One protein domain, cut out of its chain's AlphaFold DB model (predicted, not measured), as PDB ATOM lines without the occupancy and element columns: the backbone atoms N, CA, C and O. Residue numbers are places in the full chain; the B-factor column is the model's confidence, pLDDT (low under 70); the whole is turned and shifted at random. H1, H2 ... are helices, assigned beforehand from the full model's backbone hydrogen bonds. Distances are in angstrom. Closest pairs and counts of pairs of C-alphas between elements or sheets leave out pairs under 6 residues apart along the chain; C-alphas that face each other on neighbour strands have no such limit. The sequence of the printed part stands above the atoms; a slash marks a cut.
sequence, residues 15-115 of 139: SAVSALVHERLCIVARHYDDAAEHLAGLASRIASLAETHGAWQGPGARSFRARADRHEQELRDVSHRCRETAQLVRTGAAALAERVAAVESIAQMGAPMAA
ATOM      1  N   SER A  15     175.275 227.193 200.432       74.06
ATOM      2  CA  SER A  15     176.073 226.955 199.229       74.06
ATOM      3  C   SER A  15     176.509 228.248 198.531       74.06
ATOM      4  O   SER A  15     177.673 228.399 198.166       74.06
ATOM      5  N   ALA A  16     175.604 229.224 198.403       80.00
ATOM      6  CA  ALA A  16     175.884 230.505 197.764       80.00
ATOM      7  C   ALA A  16     176.856 231.346 198.602       80.00
ATOM      8  O   ALA A  16     177.786 231.948 198.066       80.00
ATOM      9  N   VAL A  17     176.690 231.342 199.929       79.56
ATOM     10  CA  VAL A  17     177.618 232.018 200.848       79.56
ATOM     11  C   VAL A  17     178.998 231.355 200.813       79.56
ATOM     12  O   VAL A  17     180.009 232.049 200.743       79.56
ATOM     13  N   SER A  18     179.054 230.021 200.795       78.75
ATOM     14  CA  SER A  18     180.307 229.269 200.663       78.75
ATOM     15  C   SER A  18     181.044 229.583 199.360       78.75
ATOM     16  O   SER A  18     182.243 229.865 199.389       78.75
ATOM     17  N   ALA A  19     180.333 229.608 198.230       82.31
ATOM     18  CA  ALA A  19     180.910 229.942 196.932       82.31
ATOM     19  C   ALA A  19     181.529 231.352 196.926       82.31
ATOM     20  O   ALA A  19     182.658 231.518 196.467       82.31
ATOM     21  N   LEU A  20     180.846 232.340 197.519       87.69
ATOM     22  CA  LEU A  20     181.371 233.704 197.675       87.69
ATOM     23  C   LEU A  20     182.630 233.748 198.550       87.69
ATOM     24  O   LEU A  20     183.592 234.446 198.228       87.69
ATOM     25  N   VAL A  21     182.650 233.003 199.660       87.81
ATOM     26  CA  VAL A  21     183.831 232.919 200.533       87.81
ATOM     27  C   VAL A  21     184.992 232.254 199.796       87.81
ATOM     28  O   VAL A  21     186.110 232.765 199.841       87.81
ATOM     29  N   HIS A  22     184.739 231.160 199.081       87.88
ATOM     30  CA  HIS A  22     185.747 230.470 198.283       87.88
ATOM     31  C   HIS A  22     186.328 231.384 197.194       87.88
ATOM     32  O   HIS A  22     187.549 231.511 197.081       87.88
ATOM     33  N   GLU A  23     185.476 232.092 196.449       89.38
ATOM     34  CA  GLU A  23     185.900 233.086 195.459       89.38
ATOM     35  C   GLU A  23     186.761 234.179 196.106       89.38
ATOM     36  O   GLU A  23     187.842 234.512 195.608       89.38
ATOM     37  N   ARG A  24     186.337 234.694 197.267       92.75
ATOM     38  CA  ARG A  24     187.087 235.721 197.989       92.75
ATOM     39  C   ARG A  24     188.454 235.222 198.451       92.75
ATOM     40  O   ARG A  24     189.427 235.965 198.335       92.75
ATOM     41  N   LEU A  25     188.549 233.988 198.942       91.44
ATOM     42  CA  LEU A  25     189.820 233.374 199.338       91.44
ATOM     43  C   LEU A  25     190.747 233.183 198.131       91.44
ATOM     44  O   LEU A  25     191.935 233.480 198.225       91.44
ATOM     45  N   CYS A  26     190.212 232.785 196.979       91.25
ATOM     46  CA  CYS A  26     190.980 232.693 195.737       91.25
ATOM     47  C   CYS A  26     191.539 234.055 195.292       91.25
ATOM     48  O   CYS A  26     192.700 234.138 194.893       91.25
ATOM     49  N   ILE A  27     190.754 235.132 195.410       94.50
ATOM     50  CA  ILE A  27     191.225 236.501 195.141       94.50
ATOM     51  C   ILE A  27     192.355 236.887 196.103       94.50
ATOM     52  O   ILE A  27     193.373 237.425 195.677       94.50
ATOM     53  N   VAL A  28     192.207 236.587 197.396       94.19
ATOM     54  CA  VAL A  28     193.245 236.868 198.400       94.19
ATOM     55  C   VAL A  28     194.531 236.101 198.096       94.19
ATOM     56  O   VAL A  28     195.605 236.695 198.128       94.19
ATOM     57  N   ALA A  29     194.443 234.815 197.747       93.62
ATOM     58  CA  ALA A  29     195.611 234.023 197.371       93.62
ATOM     59  C   ALA A  29     196.348 234.620 196.162       93.62
ATOM     60  O   ALA A  29     197.569 234.745 196.204       93.62
ATOM     61  N   ARG A  30     195.613 235.067 195.131       94.75
ATOM     62  CA  ARG A  30     196.205 235.753 193.969       94.75
ATOM     63  C   ARG A  30     196.927 237.037 194.364       94.75
ATOM     64  O   ARG A  30     198.054 237.240 193.941       94.75
ATOM     65  N   HIS A  31     196.339 237.859 195.233       96.38
ATOM     66  CA  HIS A  31     197.012 239.069 195.716       96.38
ATOM     67  C   HIS A  31     198.324 238.775 196.453       96.38
ATOM     68  O   HIS A  31     199.273 239.551 196.343       96.38
ATOM     69  N   TYR A  32     198.395 237.669 197.196       94.94
ATOM     70  CA  TYR A  32     199.648 237.236 197.815       94.94
ATOM     71  C   TYR A  32     200.676 236.754 196.783       94.94
ATOM     72  O   TYR A  32     201.856 237.062 196.942       94.94
ATOM     73  N   ASP A  33     200.254 236.048 195.730       95.44
ATOM     74  CA  ASP A  33     201.149 235.647 194.637       95.44
ATOM     75  C   ASP A  33     201.683 236.875 193.874       95.44
ATOM     76  O   ASP A  33     202.895 236.988 193.683       95.44
ATOM     77  N   ASP A  34     200.816 237.835 193.532       96.50
ATOM     78  CA  ASP A  34     201.192 239.091 192.864       96.50
ATOM     79  C   ASP A  34     202.199 239.887 193.711       96.50
ATOM     80  O   ASP A  34     203.210 240.395 193.215       96.50
ATOM     81  N   ALA A  35     201.952 239.976 195.023       94.81
ATOM     82  CA  ALA A  35     202.872 240.618 195.956       94.81
ATOM     83  C   ALA A  35     204.218 239.882 196.012       94.81
ATOM     84  O   ALA A  35     205.271 240.521 195.993       94.81
ATOM     85  N   ALA A  36     204.207 238.546 196.042       95.31
ATOM     86  CA  ALA A  36     205.426 237.750 196.037       95.31
ATOM     87  C   ALA A  36     206.252 237.972 194.765       95.31
ATOM     88  O   ALA A  36     207.477 238.101 194.847       95.31
ATOM     89  N   GLU A  37     205.604 238.022 193.601       96.81
ATOM     90  CA  GLU A  37     206.255 238.288 192.319       96.81
ATOM     91  C   GLU A  37     206.846 239.699 192.274       96.81
ATOM     92  O   GLU A  37     208.010 239.871 191.902       96.81
ATOM     93  N   HIS A  38     206.104 240.699 192.754       97.31
ATOM     94  CA  HIS A  38     206.601 242.068 192.850       97.31
ATOM     95  C   HIS A  38     207.853 242.170 193.736       97.31
ATOM     96  O   HIS A  38     208.855 242.766 193.334       97.31
ATOM     97  N   LEU A  39     207.831 241.544 194.918       95.69
ATOM     98  CA  LEU A  39     208.967 241.522 195.847       95.69
ATOM     99  C   LEU A  39     210.182 240.791 195.261       95.69
ATOM    100  O   LEU A  39     211.308 241.268 195.398       95.69
ATOM    101  N   ALA A  40     209.966 239.673 194.563       94.88
ATOM    102  CA  ALA A  40     211.035 238.958 193.867       94.88
ATOM    103  C   ALA A  40     211.649 239.810 192.741       94.88
ATOM    104  O   ALA A  40     212.872 239.840 192.577       94.88
ATOM    105  N   GLY A  41     210.818 240.557 192.010       96.44
ATOM    106  CA  GLY A  41     211.267 241.521 191.008       96.44
ATOM    107  C   GLY A  41     212.117 242.642 191.611       96.44
ATOM    108  O   GLY A  41     213.153 242.999 191.048       96.44
ATOM    109  N   LEU A  42     211.732 243.168 192.777       96.62
ATOM    110  CA  LEU A  42     212.530 244.158 193.508       96.62
ATOM    111  C   LEU A  42     213.868 243.579 193.983       96.62
ATOM    112  O   LEU A  42     214.894 244.229 193.794       96.62
ATOM    113  N   ALA A  43     213.884 242.357 194.520       95.38
ATOM    114  CA  ALA A  43     215.121 241.686 194.929       95.38
ATOM    115  C   ALA A  43     216.096 241.528 193.749       95.38
ATOM    116  O   ALA A  43     217.275 241.851 193.873       95.38
ATOM    117  N   SER A  44     215.592 241.121 192.578       95.06
ATOM    118  CA  SER A  44     216.388 241.017 191.346       95.06
ATOM    119  C   SER A  44     216.970 242.366 190.904       95.06
ATOM    120  O   SER A  44     218.140 242.456 190.536       95.06
ATOM    121  N   ARG A  45     216.194 243.454 191.011       95.56
ATOM    122  CA  ARG A  45     216.689 244.809 190.709       95.56
ATOM    123  C   ARG A  45     217.790 245.253 191.671       95.56
ATOM    124  O   ARG A  45     218.735 245.895 191.225       95.56
ATOM    125  N   ILE A  46     217.681 244.923 192.959       93.25
ATOM    126  CA  ILE A  46     218.726 245.230 193.949       93.25
ATOM    127  C   ILE A  46     220.006 244.449 193.640       93.25
ATOM    128  O   ILE A  46     221.077 245.054 193.615       93.25
ATOM    129  N   ALA A  47     219.894 243.156 193.328       90.69
ATOM    130  CA  ALA A  47     221.031 242.329 192.926       90.69
ATOM    131  C   ALA A  47     221.723 242.903 191.675       90.69
ATOM    132  O   ALA A  47     222.927 243.144 191.671       90.69
ATOM    133  N   SER A  48     220.941 243.250 190.647       92.12
ATOM    134  CA  SER A  48     221.453 243.872 189.419       92.12
ATOM    135  C   SER A  48     222.130 245.226 189.676       92.12
ATOM    136  O   SER A  48     223.174 245.526 189.090       92.12
ATOM    137  N   LEU A  49     221.586 246.045 190.581       89.50
ATOM    138  CA  LEU A  49     222.205 247.304 191.002       89.50
ATOM    139  C   LEU A  49     223.557 247.048 191.691       89.50
ATOM    140  O   LEU A  49     224.538 247.741 191.410       89.50
ATOM    141  N   ALA A  50     223.629 246.046 192.568       86.31
ATOM    142  CA  ALA A  50     224.862 245.658 193.247       86.31
ATOM    143  C   ALA A  50     225.936 245.169 192.261       86.31
ATOM    144  O   ALA A  50     227.092 245.583 192.371       86.31
ATOM    145  N   GLU A  51     225.547 244.370 191.263       86.31
ATOM    146  CA  GLU A  51     226.423 243.904 190.180       86.31
ATOM    147  C   GLU A  51     226.926 245.061 189.307       86.31
ATOM    148  O   GLU A  51     228.128 245.176 189.059       86.31
ATOM    149  N   THR A  52     226.030 245.969 188.903       87.25
ATOM    150  CA  THR A  52     226.363 247.141 188.070       87.25
ATOM    151  C   THR A  52     227.392 248.041 188.759       87.25
ATOM    152  O   THR A  52     228.297 248.581 188.121       87.25
ATOM    153  N   HIS A  53     227.305 248.167 190.085       83.19
ATOM    154  CA  HIS A  53     228.271 248.904 190.901       83.19
ATOM    155  C   HIS A  53     229.391 248.019 191.481       83.19
ATOM    156  O   HIS A  53     230.144 248.464 192.351       83.19
ATOM    157  N   GLY A  54     229.568 246.789 190.989       76.25
ATOM    158  CA  GLY A  54     230.574 245.839 191.476       76.25
ATOM    159  C   GLY A  54     232.020 246.323 191.308       76.25
ATOM    160  O   GLY A  54     232.882 246.009 192.132       76.25
ATOM    161  N   ALA A  55     232.279 247.165 190.303       82.38
ATOM    162  CA  ALA A  55     233.586 247.783 190.067       82.38
ATOM    163  C   ALA A  55     233.878 248.994 190.977       82.38
ATOM    164  O   ALA A  55     235.029 249.424 191.070       82.38
ATOM    165  N   TRP A  56     232.872 249.546 191.668       86.00
ATOM    166  CA  TRP A  56     233.075 250.661 192.593       86.00
ATOM    167  C   TRP A  56     233.860 250.189 193.820       86.00
ATOM    168  O   TRP A  56     233.456 249.245 194.502       86.00
ATOM    169  N   GLN A  57     234.988 250.843 194.105       85.69
ATOM    170  CA  GLN A  57     235.856 250.542 195.243       85.69
ATOM    171  C   GLN A  57     235.900 251.713 196.232       85.69
ATOM    172  O   GLN A  57     235.707 252.871 195.866       85.69
ATOM    173  N   GLY A  58     236.163 251.397 197.501       86.06
ATOM    174  CA  GLY A  58     236.291 252.369 198.586       86.06
ATOM    175  C   GLY A  58     235.460 252.012 199.826       86.06
ATOM    176  O   GLY A  58     234.734 251.013 199.828       86.06
ATOM    177  N   PRO A  59     235.541 252.823 200.898       81.19
ATOM    178  CA  PRO A  59     234.855 252.552 202.165       81.19
ATOM    179  C   PRO A  59     233.330 252.434 202.015       81.19
ATOM    180  O   PRO A  59     232.714 251.560 202.625       81.19
ATOM    181  N   GLY A  60     232.731 253.261 201.149       86.94
ATOM    182  CA  GLY A  60     231.295 253.239 200.857       86.94
ATOM    183  C   GLY A  60     230.837 251.972 200.130       86.94
ATOM    184  O   GLY A  60     229.770 251.447 200.448       86.94
ATOM    185  N   ALA A  61     231.670 251.418 199.243       88.31
ATOM    186  CA  ALA A  61     231.310 250.288 198.390       88.31
ATOM    187  C   ALA A  61     231.015 249.007 199.184       88.31
ATOM    188  O   ALA A  61     230.015 248.339 198.934       88.31
ATOM    189  N   ARG A  62     231.834 248.691 200.199       87.12
ATOM    190  CA  ARG A  62     231.584 247.529 201.075       87.12
ATOM    191  C   ARG A  62     230.278 247.672 201.853       87.12
ATOM    192  O   ARG A  62     229.516 246.718 201.949       87.12
ATOM    193  N   SER A  63     230.009 248.869 202.380       90.19
ATOM    194  CA  SER A  63     228.780 249.137 203.137       90.19
ATOM    195  C   SER A  63     227.523 249.104 202.267       90.19
ATOM    196  O   SER A  63     226.461 248.723 202.750       90.19
ATOM    197  N   PHE A  64     227.649 249.491 200.995       90.50
ATOM    198  CA  PHE A  64     226.573 249.424 200.018       90.50
ATOM    199  C   PHE A  64     226.255 247.974 199.653       90.50
ATOM    200  O   PHE A  64     225.106 247.577 199.797       90.50
ATOM    201  N   ARG A  65     227.262 247.167 199.286       89.31
ATOM    202  CA  ARG A  65     227.067 245.741 198.957       89.31
ATOM    203  C   ARG A  65     226.434 244.976 200.114       89.31
ATOM    204  O   ARG A  65     225.391 244.373 199.939       89.31
ATOM    205  N   ALA A  66     226.958 245.140 201.331       90.06
ATOM    206  CA  ALA A  66     226.389 244.484 202.509       90.06
ATOM    207  C   ALA A  66     224.921 244.872 202.788       90.06
ATOM    208  O   ALA A  66     224.165 244.069 203.335       90.06
ATOM    209  N   ARG A  67     224.504 246.101 202.446       92.19
ATOM    210  CA  ARG A  67     223.095 246.521 202.544       92.19
ATOM    211  C   ARG A  67     222.253 245.988 201.390       92.19
ATOM    212  O   ARG A  67     221.121 245.588 201.633       92.19
ATOM    213  N   ALA A  68     222.789 245.989 200.172       92.94
ATOM    214  CA  ALA A  68     222.118 245.445 199.000       92.94
ATOM    215  C   ALA A  68     221.827 243.951 199.191       92.94
ATOM    216  O   ALA A  68     220.665 243.565 199.117       92.94
ATOM    217  N   ASP A  69     222.833 243.166 199.585       92.69
ATOM    218  CA  ASP A  69     222.702 241.728 199.850       92.69
ATOM    219  C   ASP A  69     221.665 241.457 200.952       92.69
ATOM    220  O   ASP A  69     220.827 240.562 200.840       92.69
ATOM    221  N   ARG A  70     221.674 242.267 202.022       94.69
ATOM    222  CA  ARG A  70     220.690 242.152 203.106       94.69
ATOM    223  C   ARG A  70     219.270 242.415 202.610       94.69
ATOM    224  O   ARG A  70     218.382 241.624 202.898       94.69
ATOM    225  N   HIS A  71     219.046 243.509 201.886       94.94
ATOM    226  CA  HIS A  71     217.710 243.860 201.401       94.94
ATOM    227  C   HIS A  71     217.208 242.901 200.321       94.94
ATOM    228  O   HIS A  71     216.023 242.586 200.286       94.94
ATOM    229  N   GLU A  72     218.097 242.401 199.466       95.44
ATOM    230  CA  GLU A  72     217.793 241.325 198.525       95.44
ATOM    231  C   GLU A  72     217.298 240.078 199.265       95.44
ATOM    232  O   GLU A  72     216.240 239.541 198.922       95.44
ATOM    233  N   GLN A  73     218.019 239.648 200.305       95.56
ATOM    234  CA  GLN A  73     217.638 238.487 201.105       95.56
ATOM    235  C   GLN A  73     216.316 238.716 201.851       95.56
ATOM    236  O   GLN A  73     215.424 237.876 201.784       95.56
ATOM    237  N   GLU A  74     216.142 239.876 202.489       96.50
ATOM    238  CA  GLU A  74     214.898 240.246 203.178       96.50
ATOM    239  C   GLU A  74     213.692 240.205 202.225       96.50
ATOM    240  O   GLU A  74     212.648 239.647 202.566       96.50
ATOM    241  N   LEU A  75     213.827 240.748 201.010       95.94
ATOM    242  CA  LEU A  75     212.757 240.728 200.008       95.94
ATOM    243  C   LEU A  75     212.441 239.313 199.520       95.94
ATOM    244  O   LEU A  75     211.266 238.985 199.337       95.94
ATOM    245  N   ARG A  76     213.457 238.461 199.334       95.12
ATOM    246  CA  ARG A  76     213.252 237.045 198.993       95.12
ATOM    247  C   ARG A  76     212.525 236.296 200.103       95.12
ATOM    248  O   ARG A  76     211.576 235.572 199.809       95.12
ATOM    249  N   ASP A  77     212.896 236.521 201.357       97.31
ATOM    250  CA  ASP A  77     212.258 235.884 202.510       97.31
ATOM    251  C   ASP A  77     210.795 236.331 202.669       97.31
ATOM    252  O   ASP A  77     209.920 235.535 203.019       97.31
ATOM    253  N   VAL A  78     210.485 237.609 202.420       96.25
ATOM    254  CA  VAL A  78     209.091 238.089 202.415       96.25
ATOM    255  C   VAL A  78     208.323 237.513 201.222       96.25
ATOM    256  O   VAL A  78     207.209 237.033 201.407       96.25
ATOM    257  N   SER A  79     208.917 237.487 200.025       96.19
ATOM    258  CA  SER A  79     208.316 236.865 198.835       96.19
ATOM    259  C   SER A  79     207.963 235.393 199.083       96.19
ATOM    260  O   SER A  79     206.849 234.962 198.777       96.19
ATOM    261  N   HIS A  80     208.863 234.635 199.716       96.44
ATOM    262  CA  HIS A  80     208.619 233.246 200.102       96.44
ATOM    263  C   HIS A  80     207.422 233.118 201.052       96.44
ATOM    264  O   HIS A  80     206.491 232.362 200.774       96.44
ATOM    265  N   ARG A  81     207.387 233.926 202.120       96.62
ATOM    266  CA  ARG A  81     206.268 233.951 203.079       96.62
ATOM    267  C   ARG A  81     204.936 234.332 202.433       96.62
ATOM    268  O   ARG A  81     203.893 233.797 202.811       96.62
ATOM    269  N   CYS A  82     204.944 235.225 201.443       95.56
ATOM    270  CA  CYS A  82     203.747 235.550 200.667       95.56
ATOM    271  C   CYS A  82     203.230 234.323 199.901       95.56
ATOM    272  O   CYS A  82     202.039 234.030 199.978       95.56
ATOM    273  N   ARG A  83     204.110 233.554 199.242       95.31
ATOM    274  CA  ARG A  83     203.719 232.317 198.536       95.31
ATOM    275  C   ARG A  83     203.201 231.240 199.483       95.31
ATOM    276  O   ARG A  83     202.180 230.618 199.193       95.31
ATOM    277  N   GLU A  84     203.855 231.053 200.629       97.06
ATOM    278  CA  GLU A  84     203.377 230.145 201.680       97.06
ATOM    279  C   GLU A  84     201.975 230.542 202.150       97.06
ATOM    280  O   GLU A  84     201.080 229.703 202.236       97.06
ATOM    281  N   THR A  85     201.749 231.837 202.378       95.31
ATOM    282  CA  THR A  85     200.436 232.354 202.784       95.31
ATOM    283  C   THR A  85     199.387 232.113 201.699       95.31
ATOM    284  O   THR A  85     198.303 231.615 202.001       95.31
ATOM    285  N   ALA A  86     199.704 232.379 200.428       93.50
ATOM    286  CA  ALA A  86     198.815 232.078 199.306       93.50
ATOM    287  C   ALA A  86     198.450 230.584 199.251       93.50
ATOM    288  O   ALA A  86     197.293 230.223 199.023       93.50
ATOM    289  N   GLN A  87     199.419 229.701 199.500       95.88
ATOM    290  CA  GLN A  87     199.201 228.258 199.546       95.88
ATOM    291  C   GLN A  87     198.332 227.821 200.735       95.88
ATOM    292  O   GLN A  87     197.445 226.981 200.559       95.88
ATOM    293  N   LEU A  88     198.518 228.415 201.916       95.06
ATOM    294  CA  LEU A  88     197.653 228.178 203.077       95.06
ATOM    295  C   LEU A  88     196.213 228.613 202.796       95.06
ATOM    296  O   LEU A  88     195.279 227.861 203.077       95.06
ATOM    297  N   VAL A  89     196.026 229.784 202.180       93.25
ATOM    298  CA  VAL A  89     194.701 230.295 201.799       93.25
ATOM    299  C   VAL A  89     194.021 229.361 200.798       93.25
ATOM    300  O   VAL A  89     192.859 229.012 200.992       93.25
ATOM    301  N   ARG A  90     194.743 228.893 199.768       91.19
ATOM    302  CA  ARG A  90     194.220 227.916 198.794       91.19
ATOM    303  C   ARG A  90     193.800 226.605 199.457       91.19
ATOM    304  O   ARG A  90     192.696 226.126 199.215       91.19
ATOM    305  N   THR A  91     194.655 226.052 200.315       92.88
ATOM    306  CA  THR A  91     194.370 224.801 201.037       92.88
ATOM    307  C   THR A  91     193.154 224.958 201.952       92.88
ATOM    308  O   THR A  91     192.272 224.103 201.967       92.88
ATOM    309  N   GLY A  92     193.061 226.082 202.670       86.50
ATOM    310  CA  GLY A  92     191.907 226.401 203.510       86.50
ATOM    311  C   GLY A  92     190.612 226.556 202.706       86.50
ATOM    312  O   GLY A  92     189.572 226.045 203.116       86.50
ATOM    313  N   ALA A  93     190.674 227.206 201.540       86.62
ATOM    314  CA  ALA A  93     189.529 227.369 200.645       86.62
ATOM    315  C   ALA A  93     189.028 226.032 200.077       86.62
ATOM    316  O   ALA A  93     187.816 225.844 199.956       86.62
ATOM    317  N   ALA A  94     189.940 225.109 199.755       87.25
ATOM    318  CA  ALA A  94     189.601 223.757 199.313       87.25
ATOM    319  C   ALA A  94     188.954 222.940 200.444       87.25
ATOM    320  O   ALA A  94     187.864 222.401 200.265       87.25
ATOM    321  N   ALA A  95     189.551 222.945 201.640       86.50
ATOM    322  CA  ALA A  95     189.003 222.248 202.804       86.50
ATOM    323  C   ALA A  95     187.616 222.779 203.213       86.50
ATOM    324  O   ALA A  95     186.751 222.016 203.647       86.50
ATOM    325  N   LEU A  96     187.379 224.089 203.078       83.94
ATOM    326  CA  LEU A  96     186.058 224.679 203.300       83.94
ATOM    327  C   LEU A  96     185.040 224.174 202.269       83.94
ATOM    328  O   LEU A  96     183.938 223.786 202.654       83.94
ATOM    329  N   ALA A  97     185.408 224.150 200.985       82.44
ATOM    330  CA  ALA A  97     184.540 223.661 199.916       82.44
ATOM    331  C   ALA A  97     184.159 222.184 200.120       82.44
ATOM    332  O   ALA A  97     182.984 221.836 200.013       82.44
ATOM    333  N   GLU A  98     185.116 221.334 200.505       85.00
ATOM    334  CA  GLU A  98     184.873 219.923 200.834       85.00
ATOM    335  C   GLU A  98     183.889 219.758 201.999       85.00
ATOM    336  O   GLU A  98     182.951 218.962 201.923       85.00
ATOM    337  N   ARG A  99     184.059 220.541 203.073       84.12
ATOM    338  CA  ARG A  99     183.152 220.503 204.231       84.12
ATOM    339  C   ARG A  99     181.737 220.931 203.863       84.12
ATOM    340  O   ARG A  99     180.783 220.329 204.350       84.12
ATOM    341  N   VAL A 100     181.591 221.945 203.013       81.38
ATOM    342  CA  VAL A 100     180.274 222.407 202.558       81.38
ATOM    343  C   VAL A 100     179.607 221.361 201.667       81.38
ATOM    344  O   VAL A 100     178.452 221.022 201.915       81.38
ATOM    345  N   ALA A 101     180.344 220.756 200.733       81.25
ATOM    346  CA  ALA A 101     179.836 219.657 199.911       81.25
ATOM    347  C   ALA A 101     179.386 218.451 200.761       81.25
ATOM    348  O   ALA A 101     178.349 217.844 200.488       81.25
ATOM    349  N   ALA A 102     180.121 218.127 201.831       81.94
ATOM    350  CA  ALA A 102     179.735 217.069 202.764       81.94
ATOM    351  C   ALA A 102     178.425 217.394 203.506       81.94
ATOM    352  O   ALA A 102     177.547 216.536 203.608       81.94
ATOM    353  N   VAL A 103     178.258 218.632 203.985       78.81
ATOM    354  CA  VAL A 103     177.022 219.076 204.655       78.81
ATOM    355  C   VAL A 103     175.832 219.052 203.695       78.81
ATOM    356  O   VAL A 103     174.756 218.588 204.069       78.81
ATOM    357  N   GLU A 104     176.015 219.495 202.453       79.38
ATOM    358  CA  GLU A 104     174.970 219.459 201.425       79.38
ATOM    359  C   GLU A 104     174.564 218.029 201.067       79.38
ATOM    360  O   GLU A 104     173.373 217.736 200.967       79.38
ATOM    361  N   SER A 105     175.528 217.115 200.951       79.69
ATOM    362  CA  SER A 105     175.254 215.694 200.726       79.69
ATOM    363  C   SER A 105     174.413 215.095 201.860       79.69
ATOM    364  O   SER A 105     173.418 214.415 201.600       79.69
ATOM    365  N   ILE A 106     174.749 215.405 203.118       76.19
ATOM    366  CA  ILE A 106     173.974 214.971 204.290       76.19
ATOM    367  C   ILE A 106     172.560 215.565 204.259       76.19
ATOM    368  O   ILE A 106     171.592 214.841 204.487       76.19
ATOM    369  N   ALA A 107     172.418 216.854 203.942       74.56
ATOM    370  CA  ALA A 107     171.113 217.503 203.837       74.56
ATOM    371  C   ALA A 107     170.248 216.873 202.729       74.56
ATOM    372  O   ALA A 107     169.066 216.600 202.950       74.56
ATOM    373  N   GLN A 108     170.844 216.564 201.575       76.44
ATOM    374  CA  GLN A 108     170.166 215.907 200.457       76.44
ATOM    375  C   GLN A 108     169.726 214.478 200.808       76.44
ATOM    376  O   GLN A 108     168.649 214.055 200.396       76.44
ATOM    377  N   MET A 109     170.525 213.743 201.588       75.94
ATOM    378  CA  MET A 109     170.167 212.409 202.091       75.94
ATOM    379  C   MET A 109     169.123 212.453 203.217       75.94
ATOM    380  O   MET A 109     168.307 211.541 203.329       75.94
ATOM    381  N   GLY A 110     169.106 213.507 204.038       67.69
ATOM    382  CA  GLY A 110     168.111 213.702 205.098       67.69
ATOM    383  C   GLY A 110     166.739 214.138 204.576       67.69
ATOM    384  O   GLY A 110     165.716 213.783 205.165       67.69
ATOM    385  N   ALA A 111     166.694 214.848 203.446       67.62
ATOM    386  CA  ALA A 111     165.464 215.294 202.794       67.62
ATOM    387  C   ALA A 111     164.439 214.170 202.507       67.62
ATOM    388  O   ALA A 111     163.278 214.345 202.879       67.62
ATOM    389  N   PRO A 112     164.796 213.008 201.920       66.12
ATOM    390  CA  PRO A 112     163.845 211.917 201.701       66.12
ATOM    391  C   PRO A 112     163.349 211.286 203.007       66.12
ATOM    392  O   PRO A 112     162.191 210.881 203.077       66.12
ATOM    393  N   MET A 113     164.171 211.246 204.060       58.94
ATOM    394  CA  MET A 113     163.754 210.740 205.373       58.94
ATOM    395  C   MET A 113     162.790 211.710 206.070       58.94
ATOM    396  O   MET A 113     161.769 211.284 206.607       58.94
ATOM    397  N   ALA A 114     163.057 213.018 206.004       62.91
ATOM    398  CA  ALA A 114     162.142 214.052 206.486       62.91
ATOM    399  C   ALA A 114     160.825 214.063 205.690       62.91
ATOM    400  O   ALA A 114     159.752 214.164 206.280       62.91
ATOM    401  N   ALA A 115     160.888 213.890 204.366       61.28
ATOM    402  CA  ALA A 115     159.710 213.766 203.511       61.28
ATOM    403  C   ALA A 115     158.886 212.513 203.854       61.28
ATOM    404  O   ALA A 115     157.669 212.613 203.972       61.28
TER     405      ALA A 115
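This is residues 15 to 115 of the 139 residues of an uncharacterized protein of Kocuria sp. KD4 (UniProt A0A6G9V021). The model is a long, thin helical hairpin: H1 runs out, a short link turns the backbone round, and the longer H2 folds back beside it at a shallow tilt. H2 runs on past the first residue of H1, and its residues 105 to 115 stick out alone. The printed part has 101 residues with two named helices, H1 then H2, and no named strand; the class is all helix. The whole is extended, a rod spanning 86 by 14 by 13 A, with a radius of gyration of the C-alphas of 23.6 A.

H1, residues 15 to 52, and H2, residues 59 to 115, form a helical hairpin. They touch, with 66 pairs of C-alphas within 8 A; the closest C-alphas, those of Ala 36 and Ser 79, are 4.1 A apart. Their lines stand at a shallow tilt of 13 degrees, and they run opposite ways. In H1 every O i to N i+4 pair is within hydrogen-bond range; in H2, 50 of 53 are.

H1 begins at C-alpha 15 (176.073, 226.955, 199.229) and measures 55.3 A from first to last C-alpha. H2 measures 84.6 A and ends at C-alpha 115 (159.710, 213.766, 203.511).

The C-alphas farthest apart, those of Gly 58 and Ala 115, are 85.9 A apart. The printed part has no cut, and the link from H1 to H2 is short, with 6 residues. Residues 110 to 115 have pLDDT under 70.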